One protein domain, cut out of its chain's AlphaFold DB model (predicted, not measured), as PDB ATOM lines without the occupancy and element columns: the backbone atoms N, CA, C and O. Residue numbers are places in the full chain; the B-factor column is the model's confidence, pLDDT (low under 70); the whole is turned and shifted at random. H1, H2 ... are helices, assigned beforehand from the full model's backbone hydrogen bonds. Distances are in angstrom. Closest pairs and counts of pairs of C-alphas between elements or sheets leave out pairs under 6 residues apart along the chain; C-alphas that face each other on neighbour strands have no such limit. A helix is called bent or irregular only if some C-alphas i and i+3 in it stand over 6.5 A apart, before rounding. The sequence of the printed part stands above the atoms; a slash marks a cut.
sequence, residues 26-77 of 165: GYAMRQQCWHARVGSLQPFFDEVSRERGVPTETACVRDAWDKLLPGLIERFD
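AT A GLANCE: This is residues 26 to 77 of the 165 residues of the protein "Hypothetical protein" of Calcidiscus leptoporus (UniProt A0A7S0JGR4). Two helices of 11 residues, H3 and H4, cross near their middles almost at a right angle. H4 lies nearest the middle of a small rounded body, and the short helices H1, H2 and H5 are set round it, with the two ends of the printed part close together at H1 and H5. The printed part has 52 residues, with five named helices in the order H1 H2 H3 H4 H5 and no named strand; the class is all helix. It is compact, with a radius of gyration of the C-alphas of 10.3 A and spans of 27 by 21 by 17 A.

HOW THE PARTS SIT: H3, residues 42 to 52, and H4, residues 58 to 68, touch about perpendicular at 81 degrees; their closest C-alphas, of Val 48 and Ala 64, are 6.0 A apart. H5, residues 72 to 76, touches H4 only at the corner, closest at the C-alphas of Asp 66 and Leu 72, 6.5 A. H2, residues 35 to 40, is close to H4 but not clearly touching, closest at the C-alphas of Val 38 and Val 61, 7.8 A. H1, residues 26 to 30, is close to H5 but not clearly touching, closest at the C-alphas of Gly 26 and Ile 73, 5.1 A. H1 and H3 are apart. In the five helices every O i to N i+4 pair is within hydrogen-bond range.

IN THESE COORDINATES: H3 is 15.3 A long and H4 15.2 A, from first to last C-alpha. H2 measures 8.6 A, H1 6.2 A and H5 4.7 A. H1 begins at C-alpha 26 (261.610, 200.934, 248.308), and H5 ends at C-alpha 76 (267.417, 195.910, 241.812). H5 is neither bent nor irregular, but only just: C-alphas 73 and 76 are 6.2 A apart.

THE WHOLE: The C-alphas farthest apart, of Gly 53 and Arg 75, are 27.4 A apart. The printed part has no cut, and its four links are tight. The mean pLDDT of the printed part is 95.6, and no printed residue is under 70.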
ATOM      1  N   GLY A  26     262.616 201.533 247.440       96.25
ATOM      2  CA  GLY A  26     261.610 200.934 248.308       96.25
ATOM      3  C   GLY A  26     261.508 201.654 249.648       96.25
ATOM      4  O   GLY A  26     260.400 201.932 250.106       96.25
ATOM      5  N   TYR A  27     262.644 202.033 250.244       97.38
ATOM      6  CA  TYR A  27     262.659 202.868 251.450       97.38
ATOM      7  C   TYR A  27     261.936 204.198 251.208       97.38
ATOM      8  O   TYR A  27     261.036 204.560 251.966       97.38
ATOM      9  N   ALA A  28     262.274 204.895 250.118       96.62
ATOM     10  CA  ALA A  28     261.675 206.183 249.786       96.62
ATOM     11  C   ALA A  28     260.155 206.095 249.588       96.62
ATOM     12  O   ALA A  28     259.443 207.017 249.983       96.62
ATOM     13  N   MET A  29     259.653 204.986 249.028       95.81
ATOM     14  CA  MET A  29     258.213 204.723 248.912       95.81
ATOM     15  C   MET A  29     257.570 204.513 250.284       95.81
ATOM     16  O   MET A  29     256.606 205.201 250.612       95.81
ATOM     17  N   ARG A  30     258.121 203.603 251.103       96.56
ATOM     18  CA  ARG A  30     257.569 203.264 252.429       96.56
ATOM     19  C   ARG A  30     257.542 204.462 253.376       96.56
ATOM     20  O   ARG A  30     256.609 204.594 254.154       96.56
ATOM     21  N   GLN A  31     258.556 205.321 253.297       96.62
ATOM     22  CA  GLN A  31     258.722 206.487 254.170       96.62
ATOM     23  C   GLN A  31     258.248 207.797 253.528       96.62
ATOM     24  O   GLN A  31     258.493 208.870 254.072       96.62
ATOM     25  N   GLN A  32     257.626 207.726 252.346       95.62
ATOM     26  CA  GLN A  32     257.120 208.881 251.595       95.62
ATOM     27  C   GLN A  32     258.150 210.017 251.399       95.62
ATOM     28  O   GLN A  32     257.801 211.191 251.292       95.62
ATOM     29  N   CYS A  33     259.441 209.688 251.302       95.62
ATOM     30  CA  CYS A  33     260.531 210.652 251.107       95.62
ATOM     31  C   CYS A  33     261.053 210.685 249.658       95.62
ATOM     32  O   CYS A  33     262.203 211.020 249.395       95.62
ATOM     33  N   TRP A  34     260.191 210.367 248.692       96.19
ATOM     34  CA  TRP A  34     260.518 210.299 247.263       96.19
ATOM     35  C   TRP A  34     260.429 211.632 246.508       96.19
ATOM     36  O   TRP A  34     260.907 211.738 245.375       96.19
ATOM     37  N   HIS A  35     259.838 212.660 247.117       96.62
ATOM     38  CA  HIS A  35     259.485 213.924 246.466       96.62
ATOM     39  C   HIS A  35     260.669 214.631 245.791       96.62
ATOM     40  O   HIS A  35     260.542 215.118 244.670       96.62
ATOM     41  N   ALA A  36     261.850 214.637 246.413       95.75
ATOM     42  CA  ALA A  36     263.026 215.277 245.822       95.75
ATOM     43  C   ALA A  36     263.568 214.529 244.598       95.75
ATOM     44  O   ALA A  36     264.138 215.149 243.694       95.75
ATOM     45  N   ARG A  37     263.385 213.201 244.546       94.62
ATOM     46  CA  ARG A  37     263.713 212.404 243.363       94.62
ATOM     47  C   ARG A  37     262.716 212.684 242.243       94.62
ATOM     48  O   ARG A  37     263.166 212.949 241.129       94.62
ATOM     49  N   VAL A  38     261.418 212.707 242.549       96.06
ATOM     50  CA  VAL A  38     260.366 213.099 241.594       96.06
ATOM     51  C   VAL A  38     260.642 214.484 241.022       96.06
ATOM     52  O   VAL A  38     260.772 214.616 239.812       96.06
ATOM     53  N   GLY A  39     260.896 215.482 241.872       95.06
ATOM     54  CA  GLY A  39     261.211 216.841 241.427       95.06
ATOM     55  C   GLY A  39     262.487 216.944 240.580       95.06
ATOM     56  O   GLY A  39     262.611 217.847 239.759       95.06
ATOM     57  N   SER A  40     263.440 216.013 240.725       93.06
ATOM     58  CA  SER A  40     264.637 215.964 239.868       93.06
ATOM     59  C   SER A  40     264.389 215.371 238.476       93.06
ATOM     60  O   SER A  40     265.227 215.537 237.594       93.06
ATOM     61  N   LEU A  41     263.260 214.686 238.287       94.25
ATOM     62  CA  LEU A  41     262.850 214.008 237.057       94.25
ATOM     63  C   LEU A  41     261.394 214.361 236.707       94.25
ATOM     64  O   LEU A  41     260.680 213.541 236.138       94.25
ATOM     65  N   GLN A  42     260.951 215.571 237.063       95.38
ATOM     66  CA  GLN A  42     259.540 215.968 237.016       95.38
ATOM     67  C   GLN A  42     258.859 215.657 235.671       95.38
ATOM     68  O   GLN A  42     257.806 215.026 235.706       95.38
ATOM     69  N   PRO A  43     259.470 215.940 234.496       96.88
ATOM     70  CA  PRO A  43     258.826 215.651 233.213       96.88
ATOM     71  C   PRO A  43     258.484 214.170 233.005       96.88
ATOM     72  O   PRO A  43     257.488 213.850 232.368       96.88
ATOM     73  N   PHE A  44     259.293 213.255 233.551       96.12
ATOM     74  CA  PHE A  44     259.026 211.819 233.470       96.12
ATOM     75  C   PHE A  44     257.805 211.432 234.310       96.12
ATOM     76  O   PHE A  44     256.943 210.689 233.848       96.12
ATOM     77  N   PHE A  45     257.708 211.962 235.528       97.12
ATOM     78  CA  PHE A  45     256.583 211.682 236.416       97.12
ATOM     79  C   PHE A  45     255.283 212.331 235.951       97.12
ATOM     80  O   PHE A  45     254.235 211.700 236.061       97.12
ATOM     81  N   ASP A  46     255.354 213.543 235.400       95.94
ATOM     82  CA  ASP A  46     254.201 214.227 234.812       95.94
ATOM     83  C   ASP A  46     253.615 213.415 233.654       95.94
ATOM     84  O   ASP A  46     252.401 213.265 233.553       95.94
ATOM     85  N   GLU A  47     254.474 212.834 232.814       96.56
ATOM     86  CA  GLU A  47     254.038 212.006 231.695       96.56
ATOM     87  C   GLU A  47     253.373 210.703 232.160       96.56
ATOM     88  O   GLU A  47     252.303 210.349 231.665       96.56
ATOM     89  N   VAL A  48     253.944 210.016 233.156       96.44
ATOM     90  CA  VAL A  48     253.327 208.801 233.721       96.44
ATOM     91  C   VAL A  48     251.983 209.122 234.381       96.44
ATOM     92  O   VAL A  48     251.003 208.412 234.157       96.44
ATOM     93  N   SER A  49     251.918 210.210 235.148       96.81
ATOM     94  CA  SER A  49     250.692 210.728 235.769       96.81
ATOM     95  C   SER A  49     249.610 211.013 234.719       96.81
ATOM     96  O   SER A  49     248.485 210.512 234.816       96.81
ATOM     97  N   ARG A  50     249.975 211.711 233.636       96.88
ATOM     98  CA  ARG A  50     249.093 212.027 232.504       96.88
ATOM     99  C   ARG A  50     248.574 210.776 231.794       96.88
ATOM    100  O   ARG A  50     247.384 210.699 231.508       96.88
ATOM    101  N   GLU A  51     249.438 209.807 231.496       96.12
ATOM    102  CA  GLU A  51     249.047 208.547 230.849       96.12
ATOM    103  C   GLU A  51     248.114 207.695 231.721       96.12
ATOM    104  O   GLU A  51     247.259 206.980 231.198       96.12
ATOM    105  N   ARG A  52     248.293 207.737 233.046       93.12
ATOM    106  CA  ARG A  52     247.490 206.974 234.010       93.12
ATOM    107  C   ARG A  52     246.208 207.692 234.429       93.12
ATOM    108  O   ARG A  52     245.299 207.039 234.929       93.12
ATOM    109  N   GLY A  53     246.127 209.007 234.228       95.94
ATOM    110  CA  GLY A  53     244.997 209.827 234.662       95.94
ATOM    111  C   GLY A  53     244.888 209.952 236.186       95.94
ATOM    112  O   GLY A  53     243.786 210.121 236.702       95.94
ATOM    113  N   VAL A  54     246.007 209.841 236.909       94.75
ATOM    114  CA  VAL A  54     246.070 209.905 238.382       94.75
ATOM    115  C   VAL A  54     247.154 210.888 238.820       94.75
ATOM    116  O   VAL A  54     248.144 211.025 238.110       94.75
ATOM    117  N   PRO A  55     247.018 211.565 239.973       95.31
ATOM    118  CA  PRO A  55     248.053 212.467 240.470       95.31
ATOM    119  C   PRO A  55     249.364 211.730 240.789       95.31
ATOM    120  O   PRO A  55     249.377 210.522 241.043       95.31
ATOM    121  N   THR A  56     250.470 212.482 240.843       94.75
ATOM    122  CA  THR A  56     251.805 211.979 241.216       94.75
ATOM    123  C   THR A  56     251.886 211.686 242.717       94.75
ATOM    124  O   THR A  56     252.556 212.376 243.480       94.75
ATOM    125  N   GLU A  57     251.171 210.653 243.145       95.50
ATOM    126  CA  GLU A  57     251.203 210.083 244.489       95.50
ATOM    127  C   GLU A  57     252.050 208.803 244.520       95.50
ATOM    128  O   GLU A  57     252.492 208.301 243.487       95.50
ATOM    129  N   THR A  58     252.262 208.228 245.708       95.56
ATOM    130  CA  THR A  58     253.161 207.071 245.912       95.56
ATOM    131  C   THR A  58     252.874 205.899 244.960       95.56
ATOM    132  O   THR A  58     253.813 205.285 244.459       95.56
ATOM    133  N   ALA A  59     251.601 205.601 244.665       94.69
ATOM    134  CA  ALA A  59     251.231 204.553 243.710       94.69
ATOM    135  C   ALA A  59     251.688 204.888 242.278       94.69
ATOM    136  O   ALA A  59     252.347 204.071 241.642       94.69
ATOM    137  N   CYS A  60     251.443 206.117 241.811       96.19
ATOM    138  CA  CYS A  60     251.926 206.589 240.512       96.19
ATOM    139  C   CYS A  60     253.460 206.589 240.439       96.19
ATOM    140  O   CYS A  60     254.035 206.260 239.405       96.19
ATOM    141  N   VAL A  61     254.143 206.944 241.533       97.06
ATOM    142  CA  VAL A  61     255.611 206.928 241.593       97.06
ATOM    143  C   VAL A  61     256.149 205.501 241.504       97.06
ATOM    144  O   VAL A  61     257.131 205.262 240.802       97.06
ATOM    145  N   ARG A  62     255.487 204.540 242.158       95.56
ATOM    146  CA  ARG A  62     255.812 203.116 242.027       95.56
ATOM    147  C   ARG A  62     255.613 202.626 240.594       95.56
ATOM    148  O   ARG A  62     256.521 202.005 240.054       95.56
ATOM    149  N   ASP A  63     254.479 202.942 239.976       94.44
ATOM    150  CA  ASP A  63     254.184 202.563 238.591       94.44
ATOM    151  C   ASP A  63     255.187 203.169 237.606       94.44
ATOM    152  O   ASP A  63     255.596 202.516 236.648       94.44
ATOM    153  N   ALA A  64     255.616 204.410 237.843       96.25
ATOM    154  CA  ALA A  64     256.651 205.055 237.046       96.25
ATOM    155  C   ALA A  64     257.978 204.291 237.144       96.25
ATOM    156  O   ALA A  64     258.625 204.034 236.130       96.25
ATOM    157  N   TRP A  65     258.375 203.879 238.349       96.06
ATOM    158  CA  TRP A  65     259.563 203.050 238.541       96.06
ATOM    159  C   TRP A  65     259.456 201.682 237.886       96.06
ATOM    160  O   TRP A  65     260.410 201.279 237.225       96.06
ATOM    161  N   ASP A  66     258.311 201.018 237.995       94.88
ATOM    162  CA  ASP A  66     258.083 199.730 237.340       94.88
ATOM    163  C   ASP A  66     258.086 199.859 235.806       94.88
ATOM    164  O   ASP A  66     258.673 199.034 235.112       94.88
ATOM    165  N   LYS A  67     257.540 200.958 235.265       94.25
ATOM    166  CA  LYS A  67     257.614 201.272 233.830       94.25
ATOM    167  C   LYS A  67     259.048 201.551 233.366       94.25
ATOM    168  O   LYS A  67     259.407 201.160 232.258       94.25
ATOM    169  N   LEU A  68     259.853 202.248 234.173       94.19
ATOM    170  CA  LEU A  68     261.239 202.592 233.831       94.19
ATOM    171  C   LEU A  68     262.169 201.377 233.898       94.19
ATOM    172  O   LEU A  68     262.981 201.167 232.999       94.19
ATOM    173  N   LEU A  69     262.077 200.612 234.984       93.88
ATOM    174  CA  LEU A  69     262.863 199.410 235.212       93.88
ATOM    175  C   LEU A  69     262.020 198.409 236.020       93.88
ATOM    176  O   LEU A  69     261.984 198.502 237.251       93.88
ATOM    177  N   PRO A  70     261.382 197.433 235.351       96.19
ATOM    178  CA  PRO A  70     260.590 196.415 236.026       96.19
ATOM    179  C   PRO A  70     261.392 195.695 237.113       96.19
ATOM    180  O   PRO A  70     262.494 195.192 236.875       96.19
ATOM    181  N   GLY A  71     260.837 195.652 238.325       95.44
ATOM    182  CA  GLY A  71     261.504 195.083 239.499       95.44
ATOM    183  C   GLY A  71     262.583 195.969 240.132       95.44
ATOM    184  O   GLY A  71     263.388 195.460 240.918       95.44
ATOM    185  N   LEU A  72     262.630 197.275 239.824       95.56
ATOM    186  CA  LEU A  72     263.562 198.213 240.461       95.56
ATOM    187  C   LEU A  72     263.488 198.135 241.988       95.56
ATOM    188  O   LEU A  72     264.522 198.030 242.632       95.56
ATOM    189  N   ILE A  73     262.289 198.166 242.567       95.56
ATOM    190  CA  ILE A  73     262.111 198.184 244.025       95.56
ATOM    191  C   ILE A  73     262.322 196.788 244.625       95.56
ATOM    192  O   ILE A  73     262.892 196.655 245.702       95.56
ATOM    193  N   GLU A  74     261.867 195.746 243.934       95.00
ATOM    194  CA  GLU A  74     261.788 194.384 244.465       95.00
ATOM    195  C   GLU A  74     263.073 193.569 244.270       95.00
ATOM    196  O   GLU A  74     263.285 192.588 244.979       95.00
ATOM    197  N   ARG A  75     263.900 193.911 243.274       95.25
ATOM    198  CA  ARG A  75     265.067 193.102 242.872       95.25
ATOM    199  C   ARG A  75     266.340 193.908 242.703       95.25
ATOM    200  O   ARG A  75     267.412 193.401 243.019       95.25
ATOM    201  N   PHE A  76     266.236 195.127 242.180       95.38
ATOM    202  CA  PHE A  76     267.417 195.910 241.812       95.38
ATOM    203  C   PHE A  76     267.770 197.010 242.813       95.38
ATOM    204  O   PHE A  76     268.864 197.561 242.740       95.38
ATOM    205  N   ASP A  77     266.915 197.272 243.799       96.38
ATOM    206  CA  ASP A  77     267.133 198.303 244.810       96.38
ATOM    207  C   ASP A  77     268.471 198.118 245.550       96.38
ATOM    208  O   ASP A  77     269.019 197.012 245.613       96.38
TER     209      ASP A  77